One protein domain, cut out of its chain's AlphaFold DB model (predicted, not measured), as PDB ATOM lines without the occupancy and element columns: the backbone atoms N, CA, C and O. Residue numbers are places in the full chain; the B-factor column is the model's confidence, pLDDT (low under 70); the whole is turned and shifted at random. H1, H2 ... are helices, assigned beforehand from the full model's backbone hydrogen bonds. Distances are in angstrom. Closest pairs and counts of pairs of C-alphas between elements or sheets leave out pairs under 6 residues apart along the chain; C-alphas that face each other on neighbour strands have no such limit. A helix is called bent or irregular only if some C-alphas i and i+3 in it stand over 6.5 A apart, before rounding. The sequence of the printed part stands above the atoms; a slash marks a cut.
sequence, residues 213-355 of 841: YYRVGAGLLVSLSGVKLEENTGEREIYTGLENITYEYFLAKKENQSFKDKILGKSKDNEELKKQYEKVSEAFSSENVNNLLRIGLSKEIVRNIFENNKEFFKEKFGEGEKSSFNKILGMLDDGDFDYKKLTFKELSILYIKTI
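Overview. This is residues 213 to 355 of the 841 residues of an uncharacterized protein of Candidatus Gracilibacteria bacterium (UniProt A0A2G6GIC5). The longest helix, H5, and H6 after it run along one side of a slightly elongated body, and in its middle H1 and H10 cross each other at nearly a right angle. At one end H2 and H4 pack on H5, with H3 near by; at the other end H7, H8 and H9 make a looser group, and the chain then folds back to the middle as H10. The printed part has 143 residues with ten named helices, H1 to H10 in order along the chain, and no named strand, and its class is all helix. Its helix packing is mostly crossed, the helices that touch standing at large angles to each other: of 9 pairs of helices that touch, 0 are at a shallow tilt. The whole is compact, with a radius of gyration of the C-alphas of 15.2 A, and its spans of 44 by 29 by 24 A make it only just elongated.

Along the chain. H5, residues 271 to 285, is 21.0 A long from first to last C-alpha and begins at C-alpha 271, at (46.069, 5.561, -19.017). Before it come H1, residues 213 to 223, 15.2 A, beginning at C-alpha 213 at (31.725, 25.316, -32.507); H2, residues 235 to 242; H3, residues 247 to 253; and H4, residues 257 to 267, 13.6 A. H4 is irregular: C-alphas 263 and 266 are 9.2 A apart. After H5 come H6, residues 287 to 296, 13.9 A; H7, residues 299 to 308, 14.3 A; H8, residues 310 to 317; H9, residues 324 to 334, 15.3 A; and H10, residues 344 to 353, 14.2 A, ending at C-alpha 353 at (27.423, 24.498, -40.943).

Arrangement. H5 touches H2 at a steep tilt of 64 degrees, the closest C-alphas being those of Ile 238 and Tyr 277, 6.4 A apart. With residues 273 to 277 alone H5 touches H4, closest at the C-alphas of Ser 267 and Leu 273, 7.3 A. H2 and H4 touch too, opposite ways at a steep tilt of 52 degrees, with the C-alphas of Gly 241 and Ile 263 4.3 A apart. H3 touches no helix but is near H5 and H10. With residues 280 to 284 alone H5 touches H1, about perpendicular at 85 degrees, closest at the C-alphas of Val 222 and Ala 283, 5.4 A. H1 is the hub, touching four helices. It touches H10 with 18 pairs of C-alphas within 8 A, about perpendicular at 85 degrees, closest at the C-alphas of Gly 217 and Ser 348, 4.5 A. H1 only just touches H2 and H6, with 3 pairs each, closest at the C-alphas of Arg 215 and Tyr 239, 6.9 A, and of Leu 221 and Val 289, 6.0 A. H7 and H10 only just touch, with 3 pairs; their closest C-alphas, of Ile 305 and Lys 353, are 6.8 A apart. H8 touches H9 at a steep tilt of 58 degrees, closest at the C-alphas of Phe 317 and Phe 325, 5.1 A. H7 and H9 are close but not clearly touching; H4 and H8 are among the pairs that are apart. Each O i to N i+4 pair is within hydrogen-bond range in H1, H2, H3, H5, H6, H7, H8, H9 and H10; in H4 5 of 7 are.

Size, cuts and confidence. The two C-alphas farthest apart, those of Glu 271 and Asp 333, are 44.8 A apart. The printed part has no cut. The link from H1 to H2, 11 residues, is long; those from H8 to H9 and from H9 to H10 are short, and the other six are tight. The mean pLDDT of the printed part is 85.9, with residues 228 to 235 and 319 to 321 under 70.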
ATOM      1  N   TYR A 213      32.155  25.942 -31.254       77.81
ATOM      2  CA  TYR A 213      31.725  25.316 -32.507       77.81
ATOM      3  C   TYR A 213      32.619  24.122 -32.842       77.81
ATOM      4  O   TYR A 213      32.110  23.050 -33.147       77.81
ATOM      5  N   TYR A 214      33.936  24.264 -32.701       84.56
ATOM      6  CA  TYR A 214      34.864  23.159 -32.929       84.56
ATOM      7  C   TYR A 214      34.505  21.933 -32.076       84.56
ATOM      8  O   TYR A 214      34.306  20.846 -32.620       84.56
ATOM      9  N   ARG A 215      34.325  22.114 -30.759       79.88
ATOM     10  CA  ARG A 215      34.010  21.005 -29.843       79.88
ATOM     11  C   ARG A 215      32.707  20.293 -30.187       79.88
ATOM     12  O   ARG A 215      32.657  19.069 -30.150       79.88
ATOM     13  N   VAL A 216      31.659  21.044 -30.524       77.44
ATOM     14  CA  VAL A 216      30.367  20.448 -30.901       77.44
ATOM     15  C   VAL A 216      30.487  19.643 -32.187       77.44
ATOM     16  O   VAL A 216      29.918  18.561 -32.273       77.44
ATOM     17  N   GLY A 217      31.228  20.148 -33.174       83.25
ATOM     18  CA  GLY A 217      31.372  19.477 -34.463       83.25
ATOM     19  C   GLY A 217      32.198  18.206 -34.331       83.25
ATOM     20  O   GLY A 217      31.798  17.165 -34.844       83.25
ATOM     21  N   ALA A 218      33.287  18.275 -33.563       84.88
ATOM     22  CA  ALA A 218      34.115  17.126 -33.224       84.88
ATOM     23  C   ALA A 218      33.304  16.059 -32.473       84.88
ATOM     24  O   ALA A 218      33.254  14.912 -32.911       84.88
ATOM     25  N   GLY A 219      32.596  16.448 -31.407       81.06
ATOM     26  CA  GLY A 219      31.753  15.533 -30.636       81.06
ATOM     27  C   GLY A 219      30.630  14.912 -31.470       81.06
ATOM     28  O   GLY A 219      30.355  13.721 -31.342       81.06
ATOM     29  N   LEU A 220      30.022  15.680 -32.381       80.81
ATOM     30  CA  LEU A 220      29.002  15.168 -33.293       80.81
ATOM     31  C   LEU A 220      29.571  14.111 -34.248       80.81
ATOM     32  O   LEU A 220      29.004  13.024 -34.344       80.81
ATOM     33  N   LEU A 221      30.690  14.397 -34.918       85.00
ATOM     34  CA  LEU A 221      31.346  13.443 -35.820       85.00
ATOM     35  C   LEU A 221      31.716  12.154 -35.083       85.00
ATOM     36  O   LEU A 221      31.421  11.061 -35.559       85.00
ATOM     37  N   VAL A 222      32.278  12.279 -33.882       83.81
ATOM     38  CA  VAL A 222      32.628  11.127 -33.049       83.81
ATOM     39  C   VAL A 222      31.380  10.336 -32.642       83.81
ATOM     40  O   VAL A 222      31.377   9.112 -32.767       83.81
ATOM     41  N   SER A 223      30.288  11.002 -32.257       77.44
ATOM     42  CA  SER A 223      29.025  10.332 -31.899       77.44
ATOM     43  C   SER A 223      28.389   9.560 -33.061       77.44
ATOM     44  O   SER A 223      27.718   8.554 -32.840       77.44
ATOM     45  N   LEU A 224      28.627  10.002 -34.301       79.25
ATOM     46  CA  LEU A 224      28.118   9.376 -35.523       79.25
ATOM     47  C   LEU A 224      29.101   8.372 -36.142       79.25
ATOM     48  O   LEU A 224      28.810   7.782 -37.179       79.25
ATOM     49  N   SER A 225      30.260   8.147 -35.518       82.44
ATOM     50  CA  SER A 225      31.258   7.195 -36.016       82.44
ATOM     51  C   SER A 225      30.821   5.731 -35.895       82.44
ATOM     52  O   SER A 225      31.281   4.887 -36.659       82.44
ATOM     53  N   GLY A 226      29.929   5.421 -34.949       74.00
ATOM     54  CA  GLY A 226      29.589   4.050 -34.550       74.00
ATOM     55  C   GLY A 226      30.511   3.463 -33.470       74.00
ATOM     56  O   GLY A 226      30.229   2.380 -32.956       74.00
ATOM     57  N   VAL A 227      31.572   4.178 -33.072       77.88
ATOM     58  CA  VAL A 227      32.469   3.774 -31.979       77.88
ATOM     59  C   VAL A 227      31.831   4.108 -30.629       77.88
ATOM     60  O   VAL A 227      31.431   5.244 -30.369       77.88
ATOM     61  N   LYS A 228      31.742   3.116 -29.735       69.38
ATOM     62  CA  LYS A 228      31.188   3.296 -28.385       69.38
ATOM     63  C   LYS A 228      32.223   3.920 -27.449       69.38
ATOM     64  O   LYS A 228      33.122   3.240 -26.942       69.38
ATOM     65  N   LEU A 229      32.062   5.210 -27.181       64.56
ATOM     66  CA  LEU A 229      32.810   5.901 -26.136       64.56
ATOM     67  C   LEU A 229      32.282   5.536 -24.744       64.56
ATOM     68  O   LEU A 229      31.084   5.341 -24.549       64.56
ATOM     69  N   GLU A 230      33.191   5.420 -23.777       58.19
ATOM     70  CA  GLU A 230      32.821   5.327 -22.360       58.19
ATOM     71  C   GLU A 230      32.606   6.743 -21.818       58.19
ATOM     72  O   GLU A 230      33.383   7.640 -22.139       58.19
ATOM     73  N   GLU A 231      31.554   6.951 -21.018       50.91
ATOM     74  CA  GLU A 231      31.277   8.237 -20.366       50.91
ATOM     75  C   GLU A 231      32.404   8.570 -19.375       50.91
ATOM     76  O   GLU A 231      32.346   8.131 -18.231       50.91
ATOM     77  N   ASN A 232      33.431   9.314 -19.804       49.09
ATOM     78  CA  ASN A 232      34.353  10.024 -18.914       49.09
ATOM     79  C   ASN A 232      35.104  11.165 -19.624       49.09
ATOM     80  O   ASN A 232      35.286  11.193 -20.836       49.09
ATOM     81  N   THR A 233      35.545  12.131 -18.830       54.75
ATOM     82  CA  THR A 233      35.740  13.564 -19.107       54.75
ATOM     83  C   THR A 233      36.992  14.007 -19.898       54.75
ATOM     84  O   THR A 233      37.336  15.188 -19.845       54.75
ATOM     85  N   GLY A 234      37.681  13.129 -20.637       57.38
ATOM     86  CA  GLY A 234      38.968  13.445 -21.291       57.38
ATOM     87  C   GLY A 234      38.904  13.912 -22.755       57.38
ATOM     88  O   GLY A 234      39.891  14.429 -23.281       57.38
ATOM     89  N   GLU A 235      37.743  13.828 -23.414       68.44
ATOM     90  CA  GLU A 235      37.568  14.244 -24.819       68.44
ATOM     91  C   GLU A 235      38.019  15.683 -25.089       68.44
ATOM     92  O   GLU A 235      38.573  15.997 -26.143       68.44
ATOM     93  N   ARG A 236      37.819  16.575 -24.114       73.12
ATOM     94  CA  ARG A 236      38.167  17.990 -24.248       73.12
ATOM     95  C   ARG A 236      39.669  18.205 -24.424       73.12
ATOM     96  O   ARG A 236      40.055  19.077 -25.202       73.12
ATOM     97  N   GLU A 237      40.500  17.441 -23.722       78.25
ATOM     98  CA  GLU A 237      41.958  17.524 -23.855       78.25
ATOM     99  C   GLU A 237      42.396  17.007 -25.226       78.25
ATOM    100  O   GLU A 237      43.152  17.682 -25.921       78.25
ATOM    101  N   ILE A 238      41.825  15.881 -25.668       85.56
ATOM    102  CA  ILE A 238      42.123  15.279 -26.974       85.56
ATOM    103  C   ILE A 238      41.730  16.220 -28.119       85.56
ATOM    104  O   ILE A 238      42.536  16.459 -29.018       85.56
ATOM    105  N   TYR A 239      40.528  16.807 -28.085       86.19
ATOM    106  CA  TYR A 239      40.109  17.788 -29.089       86.19
ATOM    107  C   TYR A 239      41.026  19.017 -29.075       86.19
ATOM    108  O   TYR A 239      41.464  19.476 -30.122       86.19
ATOM    109  N   THR A 240      41.402  19.523 -27.900       85.25
ATOM    110  CA  THR A 240      42.324  20.670 -27.823       85.25
ATOM    111  C   THR A 240      43.682  20.346 -28.461       85.25
ATOM    112  O   THR A 240      44.206  21.150 -29.228       85.25
ATOM    113  N   GLY A 241      44.220  19.142 -28.234       87.88
ATOM    114  CA  GLY A 241      45.455  18.687 -28.880       87.88
ATOM    115  C   GLY A 241      45.339  18.516 -30.402       87.88
ATOM    116  O   GLY A 241      46.314  18.729 -31.123       87.88
ATOM    117  N   LEU A 242      44.151  18.161 -30.904       90.50
ATOM    118  CA  LEU A 242      43.884  17.974 -32.334       90.50
ATOM    119  C   LEU A 242      43.567  19.275 -33.084       90.50
ATOM    120  O   LEU A 242      43.716  19.286 -34.303       90.50
ATOM    121  N   GLU A 243      43.164  20.353 -32.401       90.81
ATOM    122  CA  GLU A 243      42.543  21.556 -32.988       90.81
ATOM    123  C   GLU A 243      43.230  22.050 -34.276       90.81
ATOM    124  O   GLU A 243      42.572  22.229 -35.303       90.81
ATOM    125  N   ASN A 244      44.558  22.197 -34.245       91.19
ATOM    126  CA  ASN A 244      45.361  22.754 -35.343       91.19
ATOM    127  C   ASN A 244      46.055  21.693 -36.217       91.19
ATOM    128  O   ASN A 244      46.893  22.023 -37.058       91.19
ATOM    129  N   ILE A 245      45.749  20.411 -36.020       94.19
ATOM    130  CA  ILE A 245      46.282  19.316 -36.830       94.19
ATOM    131  C   ILE A 245      45.428  19.155 -38.085       94.19
ATOM    132  O   ILE A 245      44.201  19.135 -37.996       94.19
ATOM    133  N   THR A 246      46.054  19.020 -39.259       96.12
ATOM    134  CA  THR A 246      45.318  18.674 -40.481       96.12
ATOM    135  C   THR A 246      44.815  17.242 -40.420       96.12
ATOM    136  O   THR A 246      45.495  16.345 -39.911       96.12
ATOM    137  N   TYR A 247      43.623  17.013 -40.958       96.31
ATOM    138  CA  TYR A 247      42.990  15.701 -40.926       96.31
ATOM    139  C   TYR A 247      43.837  14.640 -41.650       96.31
ATOM    140  O   TYR A 247      44.037  13.546 -41.130       96.31
ATOM    141  N   GLU A 248      44.450  14.993 -42.782       96.56
ATOM    142  CA  GLU A 248      45.418  14.152 -43.494       96.56
ATOM    143  C   GLU A 248      46.627  13.768 -42.625       96.56
ATOM    144  O   GLU A 248      46.995  12.592 -42.554       96.56
ATOM    145  N   TYR A 249      47.229  14.734 -41.921       96.75
ATOM    146  CA  TYR A 249      48.385  14.465 -41.065       96.75
ATOM    147  C   TYR A 249      48.016  13.564 -39.886       96.75
ATOM    148  O   TYR A 249      48.766  12.645 -39.553       96.75
ATOM    149  N   PHE A 250      46.844  13.784 -39.289       96.38
ATOM    150  CA  PHE A 250      46.306  12.902 -38.262       96.38
ATOM    151  C   PHE A 250      46.132  11.476 -38.787       96.38
ATOM    152  O   PHE A 250      46.670  10.553 -38.180       96.38
ATOM    153  N   LEU A 251      45.468  11.277 -39.932       95.19
ATOM    154  CA  LEU A 251      45.269   9.941 -40.502       95.19
ATOM    155  C   LEU A 251      46.600   9.206 -40.724       95.19
ATOM    156  O   LEU A 251      46.680   8.005 -40.474       95.19
ATOM    157  N   ALA A 252      47.654   9.927 -41.119       96.06
ATOM    158  CA  ALA A 252      48.986   9.367 -41.338       96.06
ATOM    159  C   ALA A 252      49.785   9.081 -40.050       96.06
ATOM    160  O   ALA A 252      50.747   8.310 -40.088       96.06
ATOM    161  N   LYS A 253      49.461   9.735 -38.925       95.75
ATOM    162  CA  LYS A 253      50.279   9.712 -37.696       95.75
ATOM    163  C   LYS A 253      49.552   9.229 -36.449       95.75
ATOM    164  O   LYS A 253      50.204   9.078 -35.423       95.75
ATOM    165  N   LYS A 254      48.253   8.941 -36.521       91.50
ATOM    166  CA  LYS A 254      47.416   8.613 -35.359       91.50
ATOM    167  C   LYS A 254      47.934   7.450 -34.493       91.50
ATOM    168  O   LYS A 254      47.723   7.474 -33.286       91.50
ATOM    169  N   GLU A 255      48.641   6.487 -35.091       91.06
ATOM    170  CA  GLU A 255      49.237   5.320 -34.409       91.06
ATOM    171  C   GLU A 255      50.662   5.577 -33.887       91.06
ATOM    172  O   GLU A 255      51.227   4.766 -33.158       91.06
ATOM    173  N   ASN A 256      51.280   6.702 -34.256       94.19
ATOM    174  CA  ASN A 256      52.634   7.028 -33.836       94.19
ATOM    175  C   ASN A 256      52.651   7.520 -32.379       94.19
ATOM    176  O   ASN A 256      51.956   8.474 -32.030       94.19
ATOM    177  N   GLN A 257      53.505   6.917 -31.546       90.31
ATOM    178  CA  GLN A 257      53.562   7.237 -30.118       90.31
ATOM    179  C   GLN A 257      53.963   8.692 -29.835       90.31
ATOM    180  O   GLN A 257      53.339   9.328 -28.994       90.31
ATOM    181  N   SER A 258      54.936   9.264 -30.554       90.06
ATOM    182  CA  SER A 258      55.342  10.660 -30.314       90.06
ATOM    183  C   SER A 258      54.269  11.655 -30.755       90.06
ATOM    184  O   SER A 258      54.114  12.713 -30.144       90.06
ATOM    185  N   PHE A 259      53.483  11.305 -31.776       92.31
ATOM    186  CA  PHE A 259      52.291  12.061 -32.147       92.31
ATOM    187  C   PHE A 259      51.210  11.962 -31.062       92.31
ATOM    188  O   PHE A 259      50.716  12.994 -30.620       92.31
ATOM    189  N   LYS A 260      50.897  10.754 -30.576       91.12
ATOM    190  CA  LYS A 260      49.946  10.535 -29.471       91.12
ATOM    191  C   LYS A 260      50.340  11.326 -28.220       91.12
ATOM    192  O   LYS A 260      49.516  12.061 -27.683       91.12
ATOM    193  N   ASP A 261      51.605  11.255 -27.813       88.69
ATOM    194  CA  ASP A 261      52.127  11.989 -26.656       88.69
ATOM    195  C   ASP A 261      52.016  13.509 -26.847       88.69
ATOM    196  O   ASP A 261      51.717  14.232 -25.897       88.69
ATOM    197  N   LYS A 262      52.196  14.008 -28.080       89.69
ATOM    198  CA  LYS A 262      51.983  15.422 -28.414       89.69
ATOM    199  C   LYS A 262      50.517  15.837 -28.254       89.69
ATOM    200  O   LYS A 262      50.271  16.921 -27.734       89.69
ATOM    201  N   ILE A 263      49.566  15.007 -28.692       89.19
ATOM    202  CA  ILE A 263      48.125  15.289 -28.554       89.19
ATOM    203  C   ILE A 263      47.699  15.274 -27.081       89.19
ATOM    204  O   ILE A 263      46.946  16.146 -26.659       89.19
ATOM    205  N   LEU A 264      48.199  14.315 -26.299       87.06
ATOM    206  CA  LEU A 264      47.872  14.178 -24.874       87.06
ATOM    207  C   LEU A 264      48.606  15.193 -23.979       87.06
ATOM    208  O   LEU A 264      48.188  15.445 -22.848       87.06
ATOM    209  N   GLY A 265      49.699  15.786 -24.464       85.75
ATOM    210  CA  GLY A 265      50.426  16.851 -23.780       85.75
ATOM    211  C   GLY A 265      50.898  16.447 -22.379       85.75
ATOM    212  O   GLY A 265      51.582  15.440 -22.196       85.75
ATOM    213  N   LYS A 266      50.539  17.249 -21.368       80.56
ATOM    214  CA  LYS A 266      50.897  16.990 -19.959       80.56
ATOM    215  C   LYS A 266      50.230  15.733 -19.390       80.56
ATOM    216  O   LYS A 266      50.729  15.181 -18.416       80.56
ATOM    217  N   SER A 267      49.156  15.263 -20.016       81.62
ATOM    218  CA  SER A 267      48.386  14.094 -19.591       81.62
ATOM    219  C   SER A 267      48.819  12.807 -20.300       81.62
ATOM    220  O   SER A 267      48.114  11.802 -20.232       81.62
ATOM    221  N   LYS A 268      49.973  12.804 -20.984       81.06
ATOM    222  CA  LYS A 268      50.473  11.647 -21.748       81.06
ATOM    223  C   LYS A 268      50.624  10.365 -20.931       81.06
ATOM    224  O   LYS A 268      50.558   9.296 -21.515       81.06
ATOM    225  N   ASP A 269      50.793  10.454 -19.613       83.00
ATOM    226  CA  ASP A 269      50.950   9.293 -18.729       83.00
ATOM    227  C   ASP A 269      49.613   8.811 -18.130       83.00
ATOM    228  O   ASP A 269      49.567   7.791 -17.447       83.00
ATOM    229  N   ASN A 270      48.501   9.500 -18.418       83.81
ATOM    230  CA  ASN A 270      47.171   9.101 -17.972       83.81
ATOM    231  C   ASN A 270      46.613   7.975 -18.867       83.81
ATOM    232  O   ASN A 270      46.222   8.195 -20.015       83.81
ATOM    233  N   GLU A 271      46.551   6.761 -18.319       84.06
ATOM    234  CA  GLU A 271      46.069   5.561 -19.017       84.06
ATOM    235  C   GLU A 271      44.608   5.649 -19.485       84.06
ATOM    236  O   GLU A 271      44.254   5.089 -20.524       84.06
ATOM    237  N   GLU A 272      43.744   6.369 -18.768       83.12
ATOM    238  CA  GLU A 272      42.351   6.557 -19.178       83.12
ATOM    239  C   GLU A 272      42.261   7.463 -20.413       83.12
ATOM    240  O   GLU A 272      41.606   7.113 -21.395       83.12
ATOM    241  N   LEU A 273      43.012   8.567 -20.424       82.19
ATOM    242  CA  LEU A 273      43.119   9.462 -21.581       82.19
ATOM    243  C   LEU A 273      43.772   8.786 -22.792       82.19
ATOM    244  O   LEU A 273      43.348   9.029 -23.921       82.19
ATOM    245  N   LYS A 274      44.746   7.889 -22.590       85.38
ATOM    246  CA  LYS A 274      45.317   7.078 -23.682       85.38
ATOM    247  C   LYS A 274      44.268   6.186 -24.343       85.38
ATOM    248  O   LYS A 274      44.218   6.141 -25.573       85.38
ATOM    249  N   LYS A 275      43.436   5.507 -23.546       85.75
ATOM    250  CA  LYS A 275      42.328   4.676 -24.048       85.75
ATOM    251  C   LYS A 275      41.268   5.521 -24.748       85.75
ATOM    252  O   LYS A 275      40.754   5.130 -25.792       85.75
ATOM    253  N   GLN A 276      40.954   6.699 -24.210       84.38
ATOM    254  CA  GLN A 276      40.028   7.626 -24.862       84.38
ATOM    255  C   GLN A 276      40.578   8.155 -26.187       84.38
ATOM    256  O   GLN A 276      39.835   8.206 -27.161       84.38
ATOM    257  N   TYR A 277      41.872   8.481 -26.259       88.50
ATOM    258  CA  TYR A 277      42.519   8.868 -27.511       88.50
ATOM    259  C   TYR A 277      42.396   7.769 -28.561       88.50
ATOM    260  O   TYR A 277      42.075   8.076 -29.701       88.50
ATOM    261  N   GLU A 278      42.603   6.504 -28.191       89.19
ATOM    262  CA  GLU A 278      42.448   5.379 -29.121       89.19
ATOM    263  C   GLU A 278      41.030   5.311 -29.686       89.19
ATOM    264  O   GLU A 278      40.873   5.257 -30.903       89.19
ATOM    265  N   LYS A 279      40.000   5.435 -28.840       87.75
ATOM    266  CA  LYS A 279      38.604   5.432 -29.304       87.75
ATOM    267  C   LYS A 279      38.246   6.661 -30.146       87.75
ATOM    268  O   LYS A 279      37.576   6.528 -31.163       87.75
ATOM    269  N   VAL A 280      38.690   7.858 -29.754       87.12
ATOM    270  CA  VAL A 280      38.489   9.090 -30.544       87.12
ATOM    271  C   VAL A 280      39.221   8.986 -31.882       87.12
ATOM    272  O   VAL A 280      38.706   9.404 -32.918       87.12
ATOM    273  N   SER A 281      40.411   8.390 -31.876       91.06
ATOM    274  CA  SER A 281      41.212   8.180 -33.070       91.06
ATOM    275  C   SER A 281      40.546   7.198 -34.033       91.06
ATOM    276  O   SER A 281      40.413   7.489 -35.225       91.06
ATOM    277  N   GLU A 282      40.068   6.071 -33.503       92.50
ATOM    278  CA  GLU A 282      39.265   5.087 -34.222       92.50
ATOM    279  C   GLU A 282      38.026   5.754 -34.829       92.50
ATOM    280  O   GLU A 282      37.826   5.664 -36.040       92.50
ATOM    281  N   ALA A 283      37.279   6.517 -34.024       90.06
ATOM    282  CA  ALA A 283      36.075   7.225 -34.438       90.06
ATOM    283  C   ALA A 283      36.331   8.165 -35.617       90.06
ATOM    284  O   ALA A 283      35.664   8.049 -36.647       90.06
ATOM    285  N   PHE A 284      37.323   9.054 -35.515       92.12
ATOM    286  CA  PHE A 284      37.657   9.959 -36.612       92.12
ATOM    287  C   PHE A 284      38.168   9.220 -37.841       92.12
ATOM    288  O   PHE A 284      37.906   9.654 -38.950       92.12
ATOM    289  N   SER A 285      38.843   8.086 -37.683       93.44
ATOM    290  CA  SER A 285      39.291   7.294 -38.829       93.44
ATOM    291  C   SER A 285      38.246   6.337 -39.408       93.44
ATOM    292  O   SER A 285      38.530   5.679 -40.408       93.44
ATOM    293  N   SER A 286      37.058   6.259 -38.805       93.75
ATOM    294  CA  SER A 286      35.987   5.363 -39.239       93.75
ATOM    295  C   SER A 286      35.496   5.689 -40.650       93.75
ATOM    296  O   SER A 286      35.554   6.830 -41.122       93.75
ATOM    297  N   GLU A 287      34.962   4.678 -41.331       94.88
ATOM    298  CA  GLU A 287      34.315   4.862 -42.630       94.88
ATOM    299  C   GLU A 287      33.134   5.841 -42.534       94.88
ATOM    300  O   GLU A 287      32.985   6.712 -43.388       94.88
ATOM    301  N   ASN A 288      32.356   5.771 -41.449       92.81
ATOM    302  CA  ASN A 288      31.213   6.649 -41.207       92.81
ATOM    303  C   ASN A 288      31.621   8.124 -41.155       92.81
ATOM    304  O   ASN A 288      31.049   8.941 -41.876       92.81
ATOM    305  N   VAL A 289      32.642   8.476 -40.367       92.25
ATOM    306  CA  VAL A 289      33.121   9.866 -40.288       92.25
ATOM    307  C   VAL A 289      33.680  10.332 -41.629       92.25
ATOM    308  O   VAL A 289      33.321  11.411 -42.094       92.25
ATOM    309  N   ASN A 290      34.489   9.511 -42.300       94.56
ATOM    310  CA  ASN A 290      35.017   9.857 -43.622       94.56
ATOM    311  C   ASN A 290      33.903  10.074 -44.660       94.56
ATOM    312  O   ASN A 290      33.993  11.000 -45.467       94.56
ATOM    313  N   ASN A 291      32.841   9.267 -44.624       96.06
ATOM    314  CA  ASN A 291      31.677   9.433 -45.488       96.06
ATOM    315  C   ASN A 291      30.892  10.706 -45.159       96.06
ATOM    316  O   ASN A 291      30.583  11.469 -46.072       96.06
ATOM    317  N   LEU A 292      30.627  10.994 -43.880       92.88
ATOM    318  CA  LEU A 292      29.966  12.239 -43.469       92.88
ATOM    319  C   LEU A 292      30.752  13.474 -43.910       92.88
ATOM    320  O   LEU A 292      30.155  14.436 -44.389       92.88
ATOM    321  N   LEU A 293      32.078  13.443 -43.782       95.00
ATOM    322  CA  LEU A 293      32.943  14.539 -44.204       95.00
ATOM    323  C   LEU A 293      32.990  14.673 -45.724       95.00
ATOM    324  O   LEU A 293      32.815  15.774 -46.228       95.00
ATOM    325  N   ARG A 294      33.140  13.570 -46.468       95.00
ATOM    326  CA  ARG A 294      33.111  13.583 -47.940       95.00
ATOM    327  C   ARG A 294      31.796  14.148 -48.479       95.00
ATOM    328  O   ARG A 294      31.817  14.951 -49.407       95.00
ATOM    329  N   ILE A 295      30.671  13.704 -47.919       93.38
ATOM    330  CA  ILE A 295      29.329  14.085 -48.371       93.38
ATOM    331  C   ILE A 295      29.007  15.516 -47.934       93.38
ATOM    332  O   ILE A 295      28.526  16.309 -48.735       93.38
ATOM    333  N   GLY A 296      29.270  15.862 -46.673       90.94
ATOM    334  CA  GLY A 296      28.927  17.168 -46.105       90.94
ATOM    335  C   GLY A 296      29.850  18.287 -46.535       90.94
ATOM    336  O   GLY A 296      29.397  19.399 -46.778       90.94
ATOM    337  N   LEU A 297      31.140  17.995 -46.652       93.69
ATOM    338  CA  LEU A 297      32.160  18.953 -47.054       93.69
ATOM    339  C   LEU A 297      32.520  18.771 -48.527       93.69
ATOM    340  O   LEU A 297      33.683  18.878 -48.902       93.69
ATOM    341  N   SER A 298      31.539  18.492 -49.385       91.25
ATOM    342  CA  SER A 298      31.769  18.581 -50.824       91.25
ATOM    343  C   SER A 298      32.056  20.038 -51.210       91.25
ATOM    344  O   SER A 298      31.557  20.974 -50.580       91.25
ATOM    345  N   LYS A 299      32.850  20.246 -52.265       90.56
ATOM    346  CA  LYS A 299      33.233  21.588 -52.737       90.56
ATOM    347  C   LYS A 299      32.025  22.516 -52.902       90.56
ATOM    348  O   LYS A 299      32.070  23.667 -52.481       90.56
ATOM    349  N   GLU A 300      30.952  22.014 -53.506       88.00
ATOM    350  CA  GLU A 300      29.731  22.782 -53.768       88.00
ATOM    351  C   GLU A 300      29.025  23.195 -52.474       88.00
ATOM    352  O   GLU A 300      28.641  24.356 -52.323       88.00
ATOM    353  N   ILE A 301      28.913  22.276 -51.509       89.00
ATOM    354  CA  ILE A 301      28.289  22.564 -50.214       89.00
ATOM    355  C   ILE A 301      29.129  23.573 -49.433       89.00
ATOM    356  O   ILE A 301      28.586  24.546 -48.909       89.00
ATOM    357  N   VAL A 302      30.450  23.382 -49.385       90.06
ATOM    358  CA  VAL A 302      31.359  24.291 -48.674       90.06
ATOM    359  C   VAL A 302      31.335  25.680 -49.304       90.06
ATOM    360  O   VAL A 302      31.227  26.661 -48.571       90.06
ATOM    361  N   ARG A 303      31.347  25.783 -50.639       89.44
ATOM    362  CA  ARG A 303      31.219  27.067 -51.343       89.44
ATOM    363  C   ARG A 303      29.924  27.783 -50.969       89.44
ATOM    364  O   ARG A 303      29.974  28.930 -50.532       89.44
ATOM    365  N   ASN A 304      28.791  27.089 -51.042       85.19
ATOM    366  CA  ASN A 304      27.489  27.651 -50.678       85.19
ATOM    367  C   ASN A 304      27.451  28.117 -49.208       85.19
ATOM    368  O   ASN A 304      26.929  29.181 -48.876       85.19
ATOM    369  N   ILE A 305      28.039  27.338 -48.300       85.06
ATOM    370  CA  ILE A 305      28.147  27.696 -46.884       85.06
ATOM    371  C   ILE A 305      29.010  28.954 -46.700       85.06
ATOM    372  O   ILE A 305      28.599  29.852 -45.960       85.06
ATOM    373  N   PHE A 306      30.162  29.042 -47.373       83.69
ATOM    374  CA  PHE A 306      31.065  30.198 -47.324       83.69
ATOM    375  C   PHE A 306      30.407  31.475 -47.848       83.69
ATOM    376  O   PHE A 306      30.490  32.511 -47.188       83.69
ATOM    377  N   GLU A 307      29.720  31.401 -48.988       82.12
ATOM    378  CA  GLU A 307      29.015  32.541 -49.587       82.12
ATOM    379  C   GLU A 307      27.942  33.094 -48.641       82.12
ATOM    380  O   GLU A 307      27.870  34.303 -48.417       82.12
ATOM    381  N   ASN A 308      27.178  32.209 -47.998       77.44
ATOM    382  CA  ASN A 308      26.086  32.601 -47.107       77.44
ATOM    383  C   ASN A 308      26.531  32.987 -45.685       77.44
ATOM    384  O   ASN A 308      25.748  33.567 -44.935       77.44
ATOM    385  N   ASN A 309      27.764  32.662 -45.278       79.44
ATOM    386  CA  ASN A 309      28.257  32.860 -43.904       79.44
ATOM    387  C   ASN A 309      29.642  33.525 -43.861       79.44
ATOM    388  O   ASN A 309      30.426  33.278 -42.942       79.44
ATOM    389  N   LYS A 310      29.958  34.363 -44.852       83.62
ATOM    390  CA  LYS A 310      31.297  34.932 -45.054       83.62
ATOM    391  C   LYS A 310      31.884  35.571 -43.790       83.62
ATOM    392  O   LYS A 310      32.976  35.209 -43.371       83.62
ATOM    393  N   GLU A 311      31.133  36.473 -43.161       83.06
ATOM    394  CA  GLU A 311      31.573  37.207 -41.965       83.06
ATOM    395  C   GLU A 311      31.794  36.290 -40.756       83.06
ATOM    396  O   GLU A 311      32.749  36.471 -40.007       83.06
ATOM    397  N   PHE A 312      30.984  35.236 -40.610       83.75
ATOM    398  CA  PHE A 312      31.204  34.233 -39.570       83.75
ATOM    399  C   PHE A 312      32.541  33.509 -39.771       83.75
ATOM    400  O   PHE A 312      33.309  33.347 -38.826       83.75
ATOM    401  N   PHE A 313      32.849  33.073 -40.994       86.62
ATOM    402  CA  PHE A 313      34.097  32.350 -41.237       86.62
ATOM    403  C   PHE A 313      35.326  33.245 -41.165       86.62
ATOM    404  O   PHE A 313      36.366  32.783 -40.711       86.62
ATOM    405  N   LYS A 314      35.208  34.519 -41.532       85.94
ATOM    406  CA  LYS A 314      36.248  35.522 -41.289       85.94
ATOM    407  C   LYS A 314      36.546  35.683 -39.797       85.94
ATOM    408  O   LYS A 314      37.707  35.643 -39.405       85.94
ATOM    409  N   GLU A 315      35.515  35.766 -38.952       84.69
ATOM    410  CA  GLU A 315      35.683  35.800 -37.490       84.69
ATOM    411  C   GLU A 315      36.361  34.519 -36.972       84.69
ATOM    412  O   GLU A 315      37.264  34.577 -36.138       84.69
ATOM    413  N   LYS A 316      35.943  33.347 -37.466       85.19
ATOM    414  CA  LYS A 316      36.405  32.046 -36.951       85.19
ATOM    415  C   LYS A 316      37.763  31.588 -37.466       85.19
ATOM    416  O   LYS A 316      38.480  30.895 -36.742       85.19
ATOM    417  N   PHE A 317      38.103  31.935 -38.700       87.75
ATOM    418  CA  PHE A 317      39.313  31.490 -39.395       87.75
ATOM    419  C   PHE A 317      40.323  32.629 -39.618       87.75
ATOM    420  O   PHE A 317      41.394  32.393 -40.184       87.75
ATOM    421  N   GLY A 318      40.002  33.837 -39.139       81.44
ATOM    422  CA  GLY A 318      40.804  35.051 -39.267       81.44
ATOM    423  C   GLY A 318      40.661  35.738 -40.628       81.44
ATOM    424  O   GLY A 318      40.255  35.127 -41.614       81.44
ATOM    425  N   GLU A 319      41.059  37.012 -40.685       64.31
ATOM    426  CA  GLU A 319      41.183  37.793 -41.920       64.31
ATOM    427  C   GLU A 319      42.659  38.129 -42.179       64.31
ATOM    428  O   GLU A 319      43.379  38.562 -41.282       64.31
ATOM    429  N   GLY A 320      43.133  37.903 -43.406       69.62
ATOM    430  CA  GLY A 320      44.513  38.193 -43.813       69.62
ATOM    431  C   GLY A 320      45.032  37.216 -44.865       69.62
ATOM    432  O   GLY A 320      44.493  36.124 -45.030       69.62
ATOM    433  N   GLU A 321      46.080  37.582 -45.596       63.19
ATOM    434  CA  GLU A 321      46.589  36.800 -46.740       63.19
ATOM    435  C   GLU A 321      47.003  35.363 -46.359       63.19
ATOM    436  O   GLU A 321      46.800  34.428 -47.124       63.19
ATOM    437  N   LYS A 322      47.483  35.167 -45.122       74.19
ATOM    438  CA  LYS A 322      47.845  33.855 -44.551       74.19
ATOM    439  C   LYS A 322      46.746  33.216 -43.688       74.19
ATOM    440  O   LYS A 322      47.008  32.217 -43.023       74.19
ATOM    441  N   SER A 323      45.550  33.802 -43.643       86.62
ATOM    442  CA  SER A 323      44.439  33.273 -42.843       86.62
ATOM    443  C   SER A 323      43.905  31.963 -43.417       86.62
ATOM    444  O   SER A 323      43.914  31.731 -44.630       86.62
ATOM    445  N   SER A 324      43.366  31.126 -42.536       85.81
ATOM    446  CA  SER A 324      42.658  29.912 -42.928       85.81
ATOM    447  C   SER A 324      41.437  30.215 -43.802       85.81
ATOM    448  O   SER A 324      41.145  29.450 -44.717       85.81
ATOM    449  N   PHE A 325      40.772  31.360 -43.592       89.88
ATOM    450  CA  PHE A 325      39.658  31.810 -44.431       89.88
ATOM    451  C   PHE A 325      40.071  31.938 -45.905       89.88
ATOM    452  O   PHE A 325      39.472  31.299 -46.771       89.88
ATOM    453  N   ASN A 326      41.124  32.715 -46.187       87.94
ATOM    454  CA  ASN A 326      41.596  32.939 -47.556       87.94
ATOM    455  C   ASN A 326      42.210  31.679 -48.173       87.94
ATOM    456  O   ASN A 326      42.021  31.433 -49.361       87.94
ATOM    457  N   LYS A 327      42.884  30.842 -47.374       91.00
ATOM    458  CA  LYS A 327      43.401  29.545 -47.832       91.00
ATOM    459  C   LYS A 327      42.277  28.634 -48.329       91.00
ATOM    460  O   LYS A 327      42.401  28.039 -49.396       91.00
ATOM    461  N   ILE A 328      41.188  28.520 -47.568       91.00
ATOM    462  CA  ILE A 328      40.041  27.689 -47.952       91.00
ATOM    463  C   ILE A 328      39.331  28.285 -49.171       91.00
ATOM    464  O   ILE A 328      38.975  27.541 -50.081       91.00
ATOM    465  N   LEU A 329      39.174  29.612 -49.225       89.12
ATOM    466  CA  LEU A 329      38.599  30.291 -50.387       89.12
ATOM    467  C   LEU A 329      39.414  30.014 -51.661       89.12
ATOM    468  O   LEU A 329      38.842  29.589 -52.660       89.12
ATOM    469  N   GLY A 330      40.746  30.124 -51.593       88.81
ATOM    470  CA  GLY A 330      41.640  29.782 -52.703       88.81
ATOM    471  C   GLY A 330      41.478  28.330 -53.161       88.81
ATOM    472  O   GLY A 330      41.296  28.074 -54.343       88.81
ATOM    473  N   MET A 331      41.402  27.372 -52.226       91.31
ATOM    474  CA  MET A 331      41.125  25.967 -52.569       91.31
ATOM    475  C   MET A 331      39.790  25.778 -53.307       91.31
ATOM    476  O   MET A 331      39.677  24.920 -54.187       91.31
ATOM    477  N   LEU A 332      38.757  26.543 -52.941       91.25
ATOM    478  CA  LEU A 332      37.458  26.492 -53.612       91.25
ATOM    479  C   LEU A 332      37.529  27.093 -55.020       91.25
ATOM    480  O   LEU A 332      36.898  26.542 -55.928       91.25
ATOM    481  N   ASP A 333      38.262  28.188 -55.202       89.06
ATOM    482  CA  ASP A 333      38.384  28.912 -56.472       89.06
ATOM    483  C   ASP A 333      39.253  28.150 -57.481       89.06
ATOM    484  O   ASP A 333      38.804  27.900 -58.601       89.06
ATOM    485  N   ASP A 334      40.416  27.662 -57.044       88.62
ATOM    486  CA  ASP A 334      41.359  26.874 -57.857       88.62
ATOM    487  C   ASP A 334      40.812  25.479 -58.195       88.62
ATOM    488  O   ASP A 334      41.224  24.826 -59.150       88.62
ATOM    489  N   GLY A 335      39.828  25.024 -57.421       80.00
ATOM    490  CA  GLY A 335      39.133  23.761 -57.616       80.00
ATOM    491  C   GLY A 335      39.794  22.533 -57.009       80.00
ATOM    492  O   GLY A 335      39.241  21.445 -57.160       80.00
ATOM    493  N   ASP A 336      40.849  22.730 -56.227       87.06
ATOM    494  CA  ASP A 336      41.617  21.699 -55.521       87.06
ATOM    495  C   ASP A 336      41.145  21.459 -54.072       87.06
ATOM    496  O   ASP A 336      41.914  21.010 -53.208       87.06
ATOM    497  N   PHE A 337      39.882  21.788 -53.781       93.19
ATOM    498  CA  PHE A 337      39.305  21.617 -52.452       93.19
ATOM    499  C   PHE A 337      39.257  20.139 -52.043       93.19
ATOM    500  O   PHE A 337      38.556  19.329 -52.647       93.19
ATOM    501  N   ASP A 338      39.960  19.823 -50.955       93.56
ATOM    502  CA  ASP A 338      39.925  18.533 -50.272       93.56
ATOM    503  C   ASP A 338      39.792  18.778 -48.767       93.56
ATOM    504  O   ASP A 338      40.657  19.405 -48.147       93.56
ATOM    505  N   TYR A 339      38.720  18.254 -48.169       94.00
ATOM    506  CA  TYR A 339      38.457  18.397 -46.740       94.00
ATOM    507  C   TYR A 339      39.580  17.805 -45.875       94.00
ATOM    508  O   TYR A 339      39.768  18.243 -44.741       94.00
ATOM    509  N   LYS A 340      40.366  16.848 -46.389       95.88
ATOM    510  CA  LYS A 340      41.485  16.248 -45.646       95.88
ATOM    511  C   LYS A 340      42.616  17.239 -45.366       95.88
ATOM    512  O   LYS A 340      43.336  17.079 -44.380       95.88
ATOM    513  N   LYS A 341      42.749  18.285 -46.187       95.38
ATOM    514  CA  LYS A 341      43.758  19.345 -46.017       95.38
ATOM    515  C   LYS A 341      43.384  20.363 -44.932       95.38
ATOM    516  O   LYS A 341      44.212  21.215 -44.592       95.38
ATOM    517  N   LEU A 342      42.160  20.294 -44.408       94.94
ATOM    518  CA  LEU A 342      41.667  21.165 -43.346       94.94
ATOM    519  C   LEU A 342      42.174  20.711 -41.978       94.94
ATOM    520  O   LEU A 342      42.390  19.519 -41.740       94.94
ATOM    521  N   THR A 343      42.334  21.665 -41.065       95.06
ATOM    522  CA  THR A 343      42.538  21.366 -39.642       95.06
ATOM    523  C   THR A 343      41.270  20.800 -39.008       95.06
ATOM    524  O   THR A 343      40.167  21.050 -39.494       95.06
ATOM    525  N   PHE A 344      41.392  20.070 -37.896       92.75
ATOM    526  CA  PHE A 344      40.226  19.589 -37.143       92.75
ATOM    527  C   PHE A 344      39.269  20.719 -36.755       92.75
ATOM    528  O   PHE A 344      38.049  20.531 -36.818       92.75
ATOM    529  N   LYS A 345      39.804  21.892 -36.395       92.50
ATOM    530  CA  LYS A 345      39.017  23.098 -36.132       92.50
ATOM    531  C   LYS A 345      38.172  23.501 -37.332       92.50
ATOM    532  O   LYS A 345      36.949  23.568 -37.224       92.50
ATOM    533  N   GLU A 346      38.821  23.758 -38.465       93.50
ATOM    534  CA  GLU A 346      38.171  24.195 -39.706       93.50
ATOM    535  C   GLU A 346      37.123  23.181 -40.160       93.50
ATOM    536  O   GLU A 346      35.967  23.534 -40.388       93.50
ATOM    537  N   LEU A 347      37.518  21.911 -40.209       94.56
ATOM    538  CA  LEU A 347      36.698  20.787 -40.631       94.56
ATOM    539  C   LEU A 347      35.437  20.641 -39.775       94.56
ATOM    540  O   LEU A 347      34.338  20.537 -40.315       94.56
ATOM    541  N   SER A 348      35.565  20.685 -38.448       90.94
ATOM    542  CA  SER A 348      34.416  20.507 -37.549       90.94
ATOM    543  C   SER A 348      33.470  21.708 -37.572       90.94
ATOM    544  O   SER A 348      32.250  21.535 -37.529       90.94
ATOM    545  N   ILE A 349      34.015  22.930 -37.653       88.50
ATOM    546  CA  ILE A 349      33.211  24.158 -37.755       88.50
ATOM    547  C   ILE A 349      32.438  24.171 -39.079       88.50
ATOM    548  O   ILE A 349      31.246  24.487 -39.085       88.50
ATOM    549  N   LEU A 350      33.084  23.786 -40.184       90.69
ATOM    550  CA  LEU A 350      32.416  23.658 -41.476       90.69
ATOM    551  C   LEU A 350      31.363  22.555 -41.460       90.69
ATOM    552  O   LEU A 350      30.261  22.781 -41.948       90.69
ATOM    553  N   TYR A 351      31.649  21.408 -40.843       90.19
ATOM    554  CA  TYR A 351      30.700  20.300 -40.773       90.19
ATOM    555  C   TYR A 351      29.411  20.680 -40.034       90.19
ATOM    556  O   TYR A 351      28.318  20.414 -40.518       90.19
ATOM    557  N   ILE A 352      29.487  21.403 -38.911       86.00
ATOM    558  CA  ILE A 352      28.268  21.907 -38.244       86.00
ATOM    559  C   ILE A 352      27.436  22.788 -39.174       86.00
ATOM    560  O   ILE A 352      26.206  22.760 -39.131       86.00
ATOM    561  N   LYS A 353      28.094  23.584 -40.017       84.50
ATOM    562  CA  LYS A 353      27.423  24.498 -40.943       84.50
ATOM    563  C   LYS A 353      26.709  23.778 -42.081       84.50
ATOM    564  O   LYS A 353      25.794  24.358 -42.659       84.50
ATOM    565  N   THR A 354      27.040  22.513 -42.341       86.50
ATOM    566  CA  THR A 354      26.267  21.662 -43.255       86.50
ATOM    567  C   THR A 354      24.949  21.198 -42.637       86.50
ATOM    568  O   THR A 354      24.129  20.620 -43.350       86.50
ATOM    569  N   ILE A 355      24.725  21.454 -41.339       84.69
ATOM    570  CA  ILE A 355      23.523  21.081 -40.586       84.69
ATOM    571  C   ILE A 355      22.818  22.348 -40.067       84.69
ATOM    572  O   ILE A 355      22.951  22.714 -38.891       84.69
TER     573      ILE A 355